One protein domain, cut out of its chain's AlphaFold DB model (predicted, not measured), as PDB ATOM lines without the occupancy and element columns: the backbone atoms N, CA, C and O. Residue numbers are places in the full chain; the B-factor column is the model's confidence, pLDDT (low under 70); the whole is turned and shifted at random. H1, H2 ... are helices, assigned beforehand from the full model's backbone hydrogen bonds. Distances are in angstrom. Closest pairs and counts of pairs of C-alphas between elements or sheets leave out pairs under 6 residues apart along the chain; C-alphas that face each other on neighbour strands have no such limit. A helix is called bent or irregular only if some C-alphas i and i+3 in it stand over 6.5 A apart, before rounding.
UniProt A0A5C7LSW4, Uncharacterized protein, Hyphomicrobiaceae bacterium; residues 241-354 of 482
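This is residues 241 to 354 of the 482 residues of an uncharacterized protein of Hyphomicrobiaceae bacterium (UniProt A0A5C7LSW4). This is a compact helical head with one long helical arm sticking out of it: H1, H2, H3 and H4a, the first arm of the bent helix H4, pack into the head, with H3 between H1 and H4a, and the free residues 330 to 354 stick out at the end of H4. H1 and H2 form a hairpin, and H4b continues from H4a at a shallow bend. The printed part has 114 residues with four named helices, H1, H2, H3 and H4 along the chain, and no named strand; the class is all helix. The whole is only just loose, close to extended, with a radius of gyration of the C-alphas of 19.9 A, and spans 72 by 25 by 22 A, a length made by the arm.

Begin with H1, residues 246 to 258, and H2, residues 262 to 277, a helical hairpin over a tight link. They touch at a shallow tilt of 29 degrees, opposite ways, through residues 256 to 257 and 265 to 269 alone; look at the C-alphas of Leu 256 and Arg 265, the closest at 5.7 A. Next comes H3, residues 286 to 296, which touches H1 at a shallow tilt of 27 degrees, the same way, with the C-alphas of Gly 248 and Ala 286 closest at 4.9 A. H3 also touches H2, at a steep tilt of 56 degrees, with Ala 268 and Ile 293 closest at 6.2 A between C-alphas. H4, residues 308 to 353, was assigned as one helix by its hydrogen bonds but is bent, with C-alphas 320 and 323 6.9 A apart; its arms H4a, residues 308 to 320, and H4b, residues 323 to 353, stand at 28 degrees. H4a touches H3 at a steep tilt of 50 degrees, the closest C-alphas being those of Ala 292 and Ile 318 at 6.3 A. H4a and H2 only just touch, with 3 pairs of C-alphas within 8 A, the closest those of Val 274 and Gln 311 at 7.4 A. H4b touches no helix; from H3 it is only just apart, at 8.3 A. The helix packing is part aligned, part crossed: 2 of 5 touching pairs are at a shallow tilt. In H1, H2, H3, H4a and H4b every O i to N i+4 pair is within hydrogen-bond range.

Find C-alpha 246 at (21.764, 28.163, -40.638); from there H1 runs 18.3 A. H2 measures 22.5 A, H3 15.6 A and H4a 18.8 A. H4b runs 45.6 A from (17.874, 46.524, -24.888) to C-alpha 353 at (20.525, 66.905, -65.592).

The C-alphas of Lys 304 and Met 354, the two farthest apart, are 72.7 A apart. Without residues 330 to 354 the body spans 37 by 26 by 21 A. The printed part has no cut. The link from H3 to H4 is long, with 11 residues. Mean pLDDT of the printed part is 79.9; 14 residues are under 70, among them residues 300 to 307.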
ATOM      1  N   GLU A 241      22.580  37.460 -38.828       69.62
ATOM      2  CA  GLU A 241      22.394  36.022 -38.712       69.62
ATOM      3  C   GLU A 241      21.864  35.735 -37.304       69.62
ATOM      4  O   GLU A 241      22.597  35.701 -36.309       69.62
ATOM      5  N   THR A 242      20.535  35.618 -37.214       69.56
ATOM      6  CA  THR A 242      19.843  35.244 -35.990       69.56
ATOM      7  C   THR A 242      20.445  33.924 -35.574       69.56
ATOM      8  O   THR A 242      20.848  33.119 -36.422       69.56
ATOM      9  N   TRP A 243      20.536  33.687 -34.273       71.81
ATOM     10  CA  TRP A 243      21.139  32.446 -33.800       71.81
ATOM     11  C   TRP A 243      20.432  31.202 -34.386       71.81
ATOM     12  O   TRP A 243      21.070  30.181 -34.611       71.81
ATOM     13  N   ASN A 244      19.150  31.345 -34.747       70.88
ATOM     14  CA  ASN A 244      18.311  30.356 -35.429       70.88
ATOM     15  C   ASN A 244      18.556  30.184 -36.940       70.88
ATOM     16  O   ASN A 244      18.032  29.248 -37.542       70.88
ATOM     17  N   SER A 245      19.295  31.081 -37.591       80.62
ATOM     18  CA  SER A 245      19.651  30.942 -39.007       80.62
ATOM     19  C   SER A 245      20.718  29.859 -39.198       80.62
ATOM     20  O   SER A 245      21.533  29.629 -38.311       80.62
ATOM     21  N   ALA A 246      20.771  29.214 -40.368       78.19
ATOM     22  CA  ALA A 246      21.764  28.163 -40.638       78.19
ATOM     23  C   ALA A 246      23.218  28.648 -40.451       78.19
ATOM     24  O   ALA A 246      24.071  27.905 -39.965       78.19
ATOM     25  N   ALA A 247      23.497  29.903 -40.808       77.69
ATOM     26  CA  ALA A 247      24.811  30.516 -40.642       77.69
ATOM     27  C   ALA A 247      25.083  30.925 -39.178       77.69
ATOM     28  O   ALA A 247      26.158  30.629 -38.649       77.69
ATOM     29  N   GLY A 248      24.072  31.438 -38.469       80.12
ATOM     30  CA  GLY A 248      24.150  31.697 -37.030       80.12
ATOM     31  C   GLY A 248      24.391  30.429 -36.204       80.12
ATOM     32  O   GLY A 248      25.294  30.398 -35.367       80.12
ATOM     33  N   GLN A 249      23.671  29.345 -36.505       82.25
ATOM     34  CA  GLN A 249      23.888  28.026 -35.903       82.25
ATOM     35  C   GLN A 249      25.293  27.499 -36.200       82.25
ATOM     36  O   GLN A 249      25.934  26.928 -35.320       82.25
ATOM     37  N   LYS A 250      25.812  27.715 -37.416       85.44
ATOM     38  CA  LYS A 250      27.190  27.350 -37.764       85.44
ATOM     39  C   LYS A 250      28.208  28.099 -36.895       85.44
ATOM     40  O   LYS A 250      29.078  27.450 -36.324       85.44
ATOM     41  N   SER A 251      28.070  29.417 -36.735       81.25
ATOM     42  CA  SER A 251      28.963  30.233 -35.891       81.25
ATOM     43  C   SER A 251      28.920  29.819 -34.412       81.25
ATOM     44  O   SER A 251      29.957  29.721 -33.745       81.25
ATOM     45  N   ILE A 252      27.728  29.500 -33.900       85.25
ATOM     46  CA  ILE A 252      27.550  28.995 -32.533       85.25
ATOM     47  C   ILE A 252      28.198  27.620 -32.382       85.25
ATOM     48  O   ILE A 252      28.950  27.408 -31.435       85.25
ATOM     49  N   ASN A 253      27.993  26.711 -33.336       87.81
ATOM     50  CA  ASN A 253      28.613  25.387 -33.325       87.81
ATOM     51  C   ASN A 253      30.143  25.458 -33.423       87.81
ATOM     52  O   ASN A 253      30.834  24.715 -32.730       87.81
ATOM     53  N   GLU A 254      30.695  26.356 -34.241       88.94
ATOM     54  CA  GLU A 254      32.139  26.618 -34.300       88.94
ATOM     55  C   GLU A 254      32.671  27.100 -32.942       88.94
ATOM     56  O   GLU A 254      33.700  26.609 -32.474       88.94
ATOM     57  N   THR A 255      31.930  27.979 -32.259       86.94
ATOM     58  CA  THR A 255      32.266  28.434 -30.900       86.94
ATOM     59  C   THR A 255      32.193  27.287 -29.890       86.94
ATOM     60  O   THR A 255      33.144  27.080 -29.139       86.94
ATOM     61  N   LEU A 256      31.120  26.489 -29.891       88.94
ATOM     62  CA  LEU A 256      30.971  25.329 -29.006       88.94
ATOM     63  C   LEU A 256      32.104  24.310 -29.204       88.94
ATOM     64  O   LEU A 256      32.648  23.764 -28.243       88.94
ATOM     65  N   ASN A 257      32.511  24.090 -30.452       90.69
ATOM     66  CA  ASN A 257      33.615  23.197 -30.788       90.69
ATOM     67  C   ASN A 257      34.994  23.775 -30.431       90.69
ATOM     68  O   ASN A 257      35.948  23.007 -30.308       90.69
ATOM     69  N   SER A 258      35.109  25.093 -30.235       90.38
ATOM     70  CA  SER A 258      36.358  25.740 -29.815       90.38
ATOM     71  C   SER A 258      36.719  25.474 -28.346       90.38
ATOM     72  O   SER A 258      37.899  25.547 -27.985       90.38
ATOM     73  N   PHE A 259      35.744  25.096 -27.509       89.00
ATOM     74  CA  PHE A 259      36.005  24.633 -26.145       89.00
ATOM     75  C   PHE A 259      36.708  23.269 -26.184       89.00
ATOM     76  O   PHE A 259      36.189  22.288 -26.734       89.00
ATOM     77  N   LYS A 260      37.930  23.230 -25.632       90.06
ATOM     78  CA  LYS A 260      38.793  22.036 -25.613       90.06
ATOM     79  C   LYS A 260      38.339  21.006 -24.580       90.06
ATOM     80  O   LYS A 260      38.492  19.814 -24.837       90.06
ATOM     81  N   ASP A 261      37.808  21.459 -23.446       89.00
ATOM     82  CA  ASP A 261      37.287  20.587 -22.395       89.00
ATOM     83  C   ASP A 261      35.860  20.115 -22.760       89.00
ATOM     84  O   ASP A 261      34.996  20.948 -23.062       89.00
ATOM     85  N   PRO A 262      35.581  18.797 -22.768       88.00
ATOM     86  CA  PRO A 262      34.231  18.276 -22.969       88.00
ATOM     87  C   PRO A 262      33.195  18.831 -21.980       88.00
ATOM     88  O   PRO A 262      32.048  19.036 -22.380       88.00
ATOM     89  N   ALA A 263      33.585  19.105 -20.730       85.25
ATOM     90  CA  ALA A 263      32.687  19.649 -19.712       85.25
ATOM     91  C   ALA A 263      32.268  21.092 -20.040       85.25
ATOM     92  O   ALA A 263      31.082  21.418 -19.974       85.25
ATOM     93  N   ASP A 264      33.209  21.924 -20.495       87.56
ATOM     94  CA  ASP A 264      32.948  23.298 -20.946       87.56
ATOM     95  C   ASP A 264      31.989  23.321 -22.142       87.56
ATOM     96  O   ASP A 264      31.066  24.137 -22.208       87.56
ATOM     97  N   ARG A 265      32.170  22.387 -23.084       89.06
ATOM     98  CA  ARG A 265      31.283  22.246 -24.244       89.06
ATOM     99  C   ARG A 265      29.877  21.818 -23.836       89.06
ATOM    100  O   ARG A 265      28.904  22.339 -24.385       89.06
ATOM    101  N   GLU A 266      29.751  20.875 -22.904       87.44
ATOM    102  CA  GLU A 266      28.452  20.442 -22.387       87.44
ATOM    103  C   GLU A 266      27.740  21.594 -21.663       87.44
ATOM    104  O   GLU A 266      26.566  21.852 -21.930       87.44
ATOM    105  N   TYR A 267      28.464  22.345 -20.831       86.06
ATOM    106  CA  TYR A 267      27.958  23.511 -20.105       86.06
ATOM    107  C   TYR A 267      27.494  24.625 -21.066       86.06
ATOM    108  O   TYR A 267      26.356  25.093 -20.982       86.06
ATOM    109  N   ALA A 268      28.304  24.973 -22.072       88.19
ATOM    110  CA  ALA A 268      27.926  25.926 -23.118       88.19
ATOM    111  C   ALA A 268      26.731  25.441 -23.973       88.19
ATOM    112  O   ALA A 268      25.890  26.239 -24.389       88.19
ATOM    113  N   SER A 269      26.594  24.128 -24.188       90.25
ATOM    114  CA  SER A 269      25.426  23.549 -24.871       90.25
ATOM    115  C   SER A 269      24.150  23.650 -24.025       90.25
ATOM    116  O   SER A 269      23.058  23.819 -24.565       90.25
ATOM    117  N   GLN A 270      24.253  23.568 -22.694       89.19
ATOM    118  CA  GLN A 270      23.113  23.773 -21.793       89.19
ATOM    119  C   GLN A 270      22.662  25.239 -21.768       89.19
ATOM    120  O   GLN A 270      21.458  25.493 -21.795       89.19
ATOM    121  N   MET A 271      23.592  26.198 -21.817       89.56
ATOM    122  CA  MET A 271      23.263  27.615 -22.032       89.56
ATOM    123  C   MET A 271      22.483  27.839 -23.324       89.56
ATOM    124  O   MET A 271      21.472  28.542 -23.322       89.56
ATOM    125  N   LEU A 272      22.924  27.214 -24.420       90.69
ATOM    126  CA  LEU A 272      22.227  27.316 -25.697       90.69
ATOM    127  C   LEU A 272      20.795  26.772 -25.598       90.69
ATOM    128  O   LEU A 272      19.872  27.434 -26.056       90.69
ATOM    129  N   LYS A 273      20.584  25.650 -24.897       90.62
ATOM    130  CA  LYS A 273      19.236  25.114 -24.627       90.62
ATOM    131  C   LYS A 273      18.355  26.078 -23.826       90.62
ATOM    132  O   LYS A 273      17.148  26.128 -24.049       90.62
ATOM    133  N   VAL A 274      18.928  26.851 -22.896       88.62
ATOM    134  CA  VAL A 274      18.180  27.890 -22.160       88.62
ATOM    135  C   VAL A 274      17.723  28.994 -23.115       88.62
ATOM    136  O   VAL A 274      16.570  29.416 -23.029       88.62
ATOM    137  N   ILE A 275      18.587  29.415 -24.042       87.25
ATOM    138  CA  ILE A 275      18.256  30.400 -25.083       87.25
ATOM    139  C   ILE A 275      17.185  29.847 -26.038       87.25
ATOM    140  O   ILE A 275      16.201  30.530 -26.299       87.25
ATOM    141  N   GLU A 276      17.336  28.597 -26.489       86.88
ATOM    142  CA  GLU A 276      16.380  27.859 -27.332       86.88
ATOM    143  C   GLU A 276      14.991  27.743 -26.693       86.88
ATOM    144  O   GLU A 276      13.972  27.822 -27.379       86.88
ATOM    145  N   SER A 277      14.945  27.532 -25.375       88.50
ATOM    146  CA  SER A 277      13.702  27.249 -24.651       88.50
ATOM    147  C   SER A 277      12.801  28.465 -24.432       88.50
ATOM    148  O   SER A 277      11.619  28.287 -24.135       88.50
ATOM    149  N   ASP A 278      13.332  29.685 -24.553       87.56
ATOM    150  CA  ASP A 278      12.601  30.910 -24.238       87.56
ATOM    151  C   ASP A 278      12.455  31.807 -25.482       87.56
ATOM    152  O   ASP A 278      13.426  32.437 -25.921       87.56
ATOM    153  N   PRO A 279      11.236  31.923 -26.050       84.81
ATOM    154  CA  PRO A 279      10.988  32.694 -27.264       84.81
ATOM    155  C   PRO A 279      11.410  34.164 -27.185       84.81
ATOM    156  O   PRO A 279      11.626  34.783 -28.230       84.81
ATOM    157  N   LYS A 280      11.546  34.736 -25.978       85.12
ATOM    158  CA  LYS A 280      11.974  36.133 -25.812       85.12
ATOM    159  C   LYS A 280      13.402  36.387 -26.315       85.12
ATOM    160  O   LYS A 280      13.731  37.528 -26.628       85.12
ATOM    161  N   TYR A 281      14.222  35.341 -26.452       84.94
ATOM    162  CA  TYR A 281      15.597  35.422 -26.950       84.94
ATOM    163  C   TYR A 281      15.740  35.159 -28.457       84.94
ATOM    164  O   TYR A 281      16.847  35.217 -28.994       84.94
ATOM    165  N   ASN A 282      14.645  34.912 -29.182       80.62
ATOM    166  CA  ASN A 282      14.688  34.661 -30.630       80.62
ATOM    167  C   ASN A 282      15.231  35.842 -31.455       80.62
ATOM    168  O   ASN A 282      15.637  35.651 -32.599       80.62
ATOM    169  N   SER A 283      15.240  37.049 -30.887       78.12
ATOM    170  CA  SER A 283      15.784  38.259 -31.509       78.12
ATOM    171  C   SER A 283      17.296  38.430 -31.329       78.12
ATOM    172  O   SER A 283      17.863  39.351 -31.915       78.12
ATOM    173  N   LEU A 284      17.958  37.567 -30.547       81.06
ATOM    174  CA  LEU A 284      19.407  37.625 -30.376       81.06
ATOM    175  C   LEU A 284      20.131  37.206 -31.658       81.06
ATOM    176  O   LEU A 284      19.773  36.229 -32.329       81.06
ATOM    177  N   THR A 285      21.200  37.925 -31.979       83.94
ATOM    178  CA  THR A 285      22.111  37.538 -33.058       83.94
ATOM    179  C   THR A 285      23.063  36.441 -32.583       83.94
ATOM    180  O   THR A 285      23.354  36.330 -31.388       83.94
ATOM    181  N   ALA A 286      23.585  35.626 -33.502       82.38
ATOM    182  CA  ALA A 286      24.568  34.601 -33.149       82.38
ATOM    183  C   ALA A 286      25.788  35.161 -32.376       82.38
ATOM    184  O   ALA A 286      26.153  34.567 -31.360       82.38
ATOM    185  N   PRO A 287      26.364  36.333 -32.731       83.12
ATOM    186  CA  PRO A 287      27.419  36.962 -31.934       83.12
ATOM    187  C   PRO A 287      27.008  37.310 -30.499       83.12
ATOM    188  O   PRO A 287      27.822  37.169 -29.592       83.12
ATOM    189  N   GLN A 288      25.764  37.740 -30.270       84.00
ATOM    190  CA  GLN A 288      25.265  38.054 -28.926       84.00
ATOM    191  C   GLN A 288      25.105  36.792 -28.081       84.00
ATOM    192  O   GLN A 288      25.490  36.785 -26.915       84.00
ATOM    193  N   VAL A 289      24.608  35.708 -28.684       85.62
ATOM    194  CA  VAL A 289      24.542  34.389 -28.038       85.62
ATOM    195  C   VAL A 289      25.945  33.900 -27.672       85.62
ATOM    196  O   VAL A 289      26.193  33.528 -26.528       85.62
ATOM    197  N   VAL A 290      26.895  33.986 -28.606       87.00
ATOM    198  CA  VAL A 290      28.306  33.638 -28.373       87.00
ATOM    199  C   VAL A 290      28.931  34.507 -27.278       87.00
ATOM    200  O   VAL A 290      29.653  33.996 -26.423       87.00
ATOM    201  N   GLN A 291      28.657  35.812 -27.268       86.81
ATOM    202  CA  GLN A 291      29.155  36.727 -26.245       86.81
ATOM    203  C   GLN A 291      28.576  36.402 -24.866       86.81
ATOM    204  O   GLN A 291      29.332  36.392 -23.898       86.81
ATOM    205  N   ALA A 292      27.275  36.111 -24.773       85.69
ATOM    206  CA  ALA A 292      26.625  35.720 -23.525       85.69
ATOM    207  C   ALA A 292      27.213  34.413 -22.976       85.69
ATOM    208  O   ALA A 292      27.561  34.348 -21.796       85.69
ATOM    209  N   ILE A 293      27.405  33.409 -23.843       87.50
ATOM    210  CA  ILE A 293      28.056  32.142 -23.486       87.50
ATOM    211  C   ILE A 293      29.482  32.409 -22.989       87.50
ATOM    212  O   ILE A 293      29.834  32.017 -21.881       87.50
ATOM    213  N   ASN A 294      30.297  33.140 -23.753       86.88
ATOM    214  CA  ASN A 294      31.685  33.425 -23.389       86.88
ATOM    215  C   ASN A 294      31.826  34.273 -22.118       86.88
ATOM    216  O   ASN A 294      32.781  34.081 -21.369       86.88
ATOM    217  N   ALA A 295      30.922  35.225 -21.880       86.00
ATOM    218  CA  ALA A 295      30.920  36.033 -20.666       86.00
ATOM    219  C   ALA A 295      30.692  35.145 -19.440       86.00
ATOM    220  O   ALA A 295      31.490  35.182 -18.508       86.00
ATOM    221  N   ASN A 296      29.685  34.269 -19.491       84.62
ATOM    222  CA  ASN A 296      29.385  33.357 -18.392       84.62
ATOM    223  C   ASN A 296      30.497  32.305 -18.195       84.62
ATOM    224  O   ASN A 296      30.920  32.044 -17.071       84.62
ATOM    225  N   MET A 297      31.071  31.799 -19.294       83.62
ATOM    226  CA  MET A 297      32.243  30.911 -19.287       83.62
ATOM    227  C   MET A 297      33.522  31.558 -18.737       83.62
ATOM    228  O   MET A 297      34.485  30.848 -18.483       83.62
ATOM    229  N   ARG A 298      33.601  32.884 -18.578       82.62
ATOM    230  CA  ARG A 298      34.774  33.547 -17.970       82.62
ATOM    231  C   ARG A 298      34.648  33.733 -16.468       82.62
ATOM    232  O   ARG A 298      35.666  33.885 -15.802       82.62
ATOM    233  N   GLU A 299      33.433  33.740 -15.935       78.56
ATOM    234  CA  GLU A 299      33.207  34.094 -14.534       78.56
ATOM    235  C   GLU A 299      33.630  32.991 -13.548       78.56
ATOM    236  O   GLU A 299      33.716  33.260 -12.356       78.56
ATOM    237  N   GLY A 300      33.954  31.774 -14.005       68.56
ATOM    238  CA  GLY A 300      34.600  30.754 -13.156       68.56
ATOM    239  C   GLY A 300      33.665  29.770 -12.448       68.56
ATOM    240  O   GLY A 300      34.135  28.957 -11.658       68.56
ATOM    241  N   TRP A 301      32.349  29.831 -12.671       64.06
ATOM    242  CA  TRP A 301      31.351  29.184 -11.798       64.06
ATOM    243  C   TRP A 301      31.002  27.722 -12.158       64.06
ATOM    244  O   TRP A 301      29.990  27.207 -11.682       64.06
ATOM    245  N   TRP A 302      31.807  27.032 -12.974       64.12
ATOM    246  CA  TRP A 302      31.430  25.754 -13.614       64.12
ATOM    247  C   TRP A 302      31.735  24.468 -12.817       64.12
ATOM    248  O   TRP A 302      31.302  23.393 -13.220       64.12
ATOM    249  N   ASP A 303      32.407  24.538 -11.661       59.47
ATOM    250  CA  ASP A 303      32.768  23.352 -10.841       59.47
ATOM    251  C   ASP A 303      31.575  22.720 -10.075       59.47
ATOM    252  O   ASP A 303      31.710  21.803  -9.266       59.47
ATOM    253  N   LYS A 304      30.346  23.204 -10.281       55.97
ATOM    254  CA  LYS A 304      29.147  22.676  -9.612       55.97
ATOM    255  C   LYS A 304      28.060  22.452 -10.651       55.97
ATOM    256  O   LYS A 304      27.775  23.356 -11.426       55.97
ATOM    257  N   LYS A 305      27.488  21.236 -10.657       63.34
ATOM    258  CA  LYS A 305      26.387  20.779 -11.531       63.34
ATOM    259  C   LYS A 305      25.437  21.936 -11.863       63.34
ATOM    260  O   LYS A 305      25.004  22.607 -10.939       63.34
ATOM    261  N   TRP A 306      25.101  22.131 -13.137       67.38
ATOM    262  CA  TRP A 306      24.209  23.201 -13.599       67.38
ATOM    263  C   TRP A 306      22.894  23.226 -12.788       67.38
ATOM    264  O   TRP A 306      22.011  22.390 -12.994       67.38
ATOM    265  N   PHE A 307      22.771  24.140 -11.819       69.62
ATOM    266  CA  PHE A 307      21.606  24.252 -10.926       69.62
ATOM    267  C   PHE A 307      20.706  25.425 -11.342       69.62
ATOM    268  O   PHE A 307      21.159  26.369 -11.984       69.62
ATOM    269  N   GLY A 308      19.432  25.408 -10.930       70.19
ATOM    270  CA  GLY A 308      18.439  26.429 -11.306       70.19
ATOM    271  C   GLY A 308      18.877  27.884 -11.068       70.19
ATOM    272  O   GLY A 308      18.588  28.739 -11.895       70.19
ATOM    273  N   GLY A 309      19.669  28.161 -10.024       75.69
ATOM    274  CA  GLY A 309      20.196  29.511  -9.773       75.69
ATOM    275  C   GLY A 309      21.157  30.030 -10.856       75.69
ATOM    276  O   GLY A 309      21.116  31.208 -11.192       75.69
ATOM    277  N   GLN A 310      21.958  29.153 -11.472       78.19
ATOM    278  CA  GLN A 310      22.864  29.529 -12.568       78.19
ATOM    279  C   GLN A 310      22.098  29.824 -13.868       78.19
ATOM    280  O   GLN A 310      22.516  30.681 -14.644       78.19
ATOM    281  N   GLN A 311      20.946  29.171 -14.090       82.31
ATOM    282  CA  GLN A 311      20.053  29.515 -15.206       82.31
ATOM    283  C   GLN A 311      19.521  30.934 -15.066       82.31
ATOM    284  O   GLN A 311      19.504  31.675 -16.047       82.31
ATOM    285  N   ASP A 312      19.104  31.322 -13.863       83.06
ATOM    286  CA  ASP A 312      18.552  32.650 -13.619       83.06
ATOM    287  C   ASP A 312      19.611  33.748 -13.767       83.06
ATOM    288  O   ASP A 312      19.329  34.793 -14.351       83.06
ATOM    289  N   ASP A 313      20.847  33.512 -13.322       81.31
ATOM    290  CA  ASP A 313      21.943  34.473 -13.502       81.31
ATOM    291  C   ASP A 313      22.390  34.586 -14.972       81.31
ATOM    292  O   ASP A 313      22.640  35.689 -15.473       81.31
ATOM    293  N   PHE A 314      22.379  33.476 -15.718       84.50
ATOM    294  CA  PHE A 314      22.583  33.505 -17.167       84.50
ATOM    295  C   PHE A 314      21.460  34.268 -17.890       84.50
ATOM    296  O   PHE A 314      21.733  35.120 -18.737       84.50
ATOM    297  N   ARG A 315      20.195  34.046 -17.504       85.69
ATOM    298  CA  ARG A 315      19.039  34.790 -18.032       85.69
ATOM    299  C   ARG A 315      19.152  36.287 -17.755       85.69
ATOM    300  O   ARG A 315      18.960  37.067 -18.679       85.69
ATOM    301  N   LYS A 316      19.548  36.698 -16.543       85.75
ATOM    302  CA  LYS A 316      19.810  38.117 -16.218       85.75
ATOM    303  C   LYS A 316      20.899  38.720 -17.102       85.75
ATOM    304  O   LYS A 316      20.766  39.858 -17.549       85.75
ATOM    305  N   THR A 317      21.961  37.960 -17.370       82.88
ATOM    306  CA  THR A 317      23.054  38.397 -18.251       82.88
ATOM    307  C   THR A 317      22.531  38.655 -19.664       82.88
ATOM    308  O   THR A 317      22.777  39.725 -20.219       82.88
ATOM    309  N   ILE A 318      21.734  37.738 -20.218       84.06
ATOM    310  CA  ILE A 318      21.117  37.909 -21.540       84.06
ATOM    311  C   ILE A 318      20.106  39.064 -21.547       84.06
ATOM    312  O   ILE A 318      20.126  39.897 -22.454       84.06
ATOM    313  N   ASP A 319      19.252  39.160 -20.527       86.31
ATOM    314  CA  ASP A 319      18.247  40.219 -20.399       86.31
ATOM    315  C   ASP A 319      18.900  41.614 -20.357       86.31
ATOM    316  O   ASP A 319      18.342  42.571 -20.890       86.31
ATOM    317  N   SER A 320      20.116  41.736 -19.809       82.25
ATOM    318  CA  SER A 320      20.883  42.991 -19.830       82.25
ATOM    319  C   SER A 320      21.389  43.389 -21.227       82.25
ATOM    320  O   SER A 320      21.577  44.575 -21.504       82.25
ATOM    321  N   MET A 321      21.572  42.418 -22.130       76.25
ATOM    322  CA  MET A 321      22.038  42.636 -23.506       76.25
ATOM    323  C   MET A 321      20.889  42.951 -24.478       76.25
ATOM    324  O   MET A 321      21.105  43.581 -25.518       76.25
ATOM    325  N   LEU A 322      19.656  42.556 -24.142       75.19
ATOM    326  CA  LEU A 322      18.485  42.673 -25.017       75.19
ATOM    327  C   LEU A 322      18.133  44.129 -25.415       75.19
ATOM    328  O   LEU A 322      17.877  44.367 -26.598       75.19
ATOM    329  N   PRO A 323      18.170  45.138 -24.516       75.62
ATOM    330  CA  PRO A 323      17.874  46.524 -24.888       75.62
ATOM    331  C   PRO A 323      18.871  47.104 -25.898       75.62
ATOM    332  O   PRO A 323      18.468  47.832 -26.804       75.62
ATOM    333  N   GLN A 324      20.155  46.745 -25.775       72.31
ATOM    334  CA  GLN A 324      21.198  47.178 -26.709       72.31
ATOM    335  C   GLN A 324      20.994  46.552 -28.094       72.31
ATOM    336  O   GLN A 324      21.160  47.227 -29.109       72.31
ATOM    337  N   ALA A 325      20.574  45.283 -28.151       66.38
ATOM    338  CA  ALA A 325      20.240  44.605 -29.403       66.38
ATOM    339  C   ALA A 325      19.100  45.313 -30.156       66.38
ATOM    340  O   ALA A 325      19.189  45.548 -31.362       66.38
ATOM    341  N   ILE A 326      18.047  45.701 -29.426       71.31
ATOM    342  CA  ILE A 326      16.870  46.373 -29.987       71.31
ATOM    343  C   ILE A 326      17.214  47.797 -30.459       71.31
ATOM    344  O   ILE A 326      16.779  48.199 -31.540       71.31
ATOM    345  N   SER A 327      18.017  48.558 -29.702       70.88
ATOM    346  CA  SER A 327      18.424  49.910 -30.114       70.88
ATOM    347  C   SER A 327      19.313  49.890 -31.361       70.88
ATOM    348  O   SER A 327      19.062  50.643 -32.299       70.88
ATOM    349  N   LEU A 328      20.278  48.966 -31.427       68.50
ATOM    350  CA  LEU A 328      21.143  48.773 -32.599       68.50
ATOM    351  C   LEU A 328      20.341  48.423 -33.863       68.50
ATOM    352  O   LEU A 328      20.655  48.917 -34.947       68.50
ATOM    353  N   ALA A 329      19.285  47.611 -33.738       67.56
ATOM    354  CA  ALA A 329      18.405  47.285 -34.859       67.56
ATOM    355  C   ALA A 329      17.640  48.517 -35.384       67.56
ATOM    356  O   ALA A 329      17.529  48.702 -36.599       67.56
ATOM    357  N   LYS A 330      17.168  49.392 -34.486       73.12
ATOM    358  CA  LYS A 330      16.412  50.606 -34.835       73.12
ATOM    359  C   LYS A 330      17.287  51.709 -35.445       73.12
ATOM    360  O   LYS A 330      16.908  52.320 -36.449       73.12
ATOM    361  N   ASP A 331      18.473  51.939 -34.883       73.06
ATOM    362  CA  ASP A 331      19.436  52.911 -35.419       73.06
ATOM    363  C   ASP A 331      19.905  52.502 -36.825       73.06
ATOM    364  O   ASP A 331      20.061  53.337 -37.720       73.06
ATOM    365  N   ARG A 332      20.034  51.192 -37.064       67.56
ATOM    366  CA  ARG A 332      20.357  50.627 -38.379       67.56
ATOM    367  C   ARG A 332      19.261  50.866 -39.416       67.56
ATOM    368  O   ARG A 332      19.581  51.270 -40.533       67.56
ATOM    369  N   GLU A 333      17.997  50.588 -39.096       74.25
ATOM    370  CA  GLU A 333      16.884  50.803 -40.037       74.25
ATOM    371  C   GLU A 333      16.804  52.278 -40.453       74.25
ATOM    372  O   GLU A 333      16.658  52.602 -41.634       74.25
ATOM    373  N   THR A 334      17.041  53.168 -39.489       76.06
ATOM    374  CA  THR A 334      17.141  54.612 -39.716       76.06
ATOM    375  C   THR A 334      18.296  54.953 -40.664       76.06
ATOM    376  O   THR A 334      18.116  55.722 -41.610       76.06
ATOM    377  N   LEU A 335      19.476  54.351 -40.476       73.75
ATOM    378  CA  LEU A 335      20.645  54.585 -41.329       73.75
ATOM    379  C   LEU A 335      20.433  54.074 -42.764       73.75
ATOM    380  O   LEU A 335      20.734  54.796 -43.717       73.75
ATOM    381  N   LEU A 336      19.870  52.874 -42.940       76.38
ATOM    382  CA  LEU A 336      19.548  52.326 -44.264       76.38
ATOM    383  C   LEU A 336      18.470  53.151 -44.978       76.38
ATOM    384  O   LEU A 336      18.593  53.402 -46.177       76.38
ATOM    385  N   SER A 337      17.450  53.612 -44.252       79.25
ATOM    386  CA  SER A 337      16.427  54.520 -44.783       79.25
ATOM    387  C   SER A 337      17.043  55.838 -45.268       79.25
ATOM    388  O   SER A 337      16.811  56.254 -46.403       79.25
ATOM    389  N   ASN A 338      17.929  56.445 -44.469       77.38
ATOM    390  CA  ASN A 338      18.636  57.671 -44.846       77.38
ATOM    391  C   ASN A 338      19.512  57.483 -46.093       77.38
ATOM    392  O   ASN A 338      19.485  58.329 -46.989       77.38
ATOM    393  N   LEU A 339      20.252  56.373 -46.194       76.25
ATOM    394  CA  LEU A 339      21.078  56.076 -47.371       76.25
ATOM    395  C   LEU A 339      20.237  55.852 -48.634       76.25
ATOM    396  O   LEU A 339      20.588  56.365 -49.698       76.25
ATOM    397  N   ARG A 340      19.107  55.140 -48.531       80.44
ATOM    398  CA  ARG A 340      18.177  54.942 -49.657       80.44
ATOM    399  C   ARG A 340      17.553  56.261 -50.113       80.44
ATOM    400  O   ARG A 340      17.478  56.512 -51.314       80.44
ATOM    401  N   THR A 341      17.185  57.141 -49.182       80.56
ATOM    402  CA  THR A 341      16.703  58.492 -49.512       80.56
ATOM    403  C   THR A 341      17.784  59.319 -50.209       80.56
ATOM    404  O   THR A 341      17.505  59.948 -51.228       80.56
ATOM    405  N   GLN A 342      19.033  59.284 -49.730       76.44
ATOM    406  CA  GLN A 342      20.150  59.968 -50.398       76.44
ATOM    407  C   GLN A 342      20.381  59.437 -51.821       76.44
ATOM    408  O   GLN A 342      20.587  60.226 -52.744       76.44
ATOM    409  N   GLN A 343      20.282  58.119 -52.022       79.94
ATOM    410  CA  GLN A 343      20.365  57.507 -53.348       79.94
ATOM    411  C   GLN A 343      19.230  57.980 -54.270       79.94
ATOM    412  O   GLN A 343      19.477  58.322 -55.426       79.94
ATOM    413  N   ALA A 344      17.996  58.050 -53.765       78.44
ATOM    414  CA  ALA A 344      16.847  58.526 -54.533       78.44
ATOM    415  C   ALA A 344      16.997  60.000 -54.958       78.44
ATOM    416  O   ALA A 344      16.729  60.335 -56.112       78.44
ATOM    417  N   VAL A 345      17.492  60.868 -54.065       77.50
ATOM    418  CA  VAL A 345      17.778  62.281 -54.381       77.50
ATOM    419  C   VAL A 345      18.873  62.398 -55.443       77.50
ATOM    420  O   VAL A 345      18.708  63.144 -56.410       77.50
ATOM    421  N   ALA A 346      19.956  61.626 -55.318       73.94
ATOM    422  CA  ALA A 346      21.028  61.609 -56.312       73.94
ATOM    423  C   ALA A 346      20.534  61.139 -57.694       73.94
ATOM    424  O   ALA A 346      20.949  61.682 -58.719       73.94
ATOM    425  N   ASN A 347      19.620  60.163 -57.736       76.38
ATOM    426  CA  ASN A 347      19.001  59.691 -58.977       76.38
ATOM    427  C   ASN A 347      18.091  60.756 -59.608       76.38
ATOM    428  O   ASN A 347      18.144  60.971 -60.818       76.38
ATOM    429  N   ALA A 348      17.296  61.461 -58.799       76.00
ATOM    430  CA  ALA A 348      16.438  62.543 -59.275       76.00
ATOM    431  C   ALA A 348      17.252  63.699 -59.884       76.00
ATOM    432  O   ALA A 348      16.916  64.183 -60.966       76.00
ATOM    433  N   GLN A 349      18.358  64.092 -59.241       75.12
ATOM    434  CA  GLN A 349      19.259  65.134 -59.749       75.12
ATOM    435  C   GLN A 349      19.906  64.748 -61.085       75.12
ATOM    436  O   GLN A 349      19.990  65.571 -61.995       75.12
ATOM    437  N   TYR A 350      20.321  63.489 -61.235       75.56
ATOM    438  CA  TYR A 350      20.883  62.995 -62.491       75.56
ATOM    439  C   TYR A 350      19.854  62.971 -63.626       75.56
ATOM    440  O   TYR A 350      20.151  63.428 -64.727       75.56
ATOM    441  N   ASN A 351      18.630  62.508 -63.360       76.25
ATOM    442  CA  ASN A 351      17.564  62.503 -64.365       76.25
ATOM    443  C   ASN A 351      17.200  63.925 -64.814       76.25
ATOM    444  O   ASN A 351      17.016  64.161 -66.008       76.25
ATOM    445  N   GLN A 352      17.182  64.884 -63.879       74.00
ATOM    446  CA  GLN A 352      16.987  66.301 -64.187       74.00
ATOM    447  C   GLN A 352      18.122  66.860 -65.060       74.00
ATOM    448  O   GLN A 352      17.855  67.606 -65.999       74.00
ATOM    449  N   PHE A 353      19.375  66.480 -64.791       71.56
ATOM    450  CA  PHE A 353      20.525  66.905 -65.592       71.56
ATOM    451  C   PHE A 353      20.500  66.331 -67.015       71.56
ATOM    452  O   PHE A 353      20.800  67.034 -67.975       71.56
ATOM    453  N   MET A 354      20.113  65.064 -67.162       70.94
ATOM    454  CA  MET A 354      20.079  64.379 -68.458       70.94
ATOM    455  C   MET A 354      18.869  64.764 -69.322       70.94
ATOM    456  O   MET A 354      18.729  64.250 -70.431       70.94
TER     457      MET A 354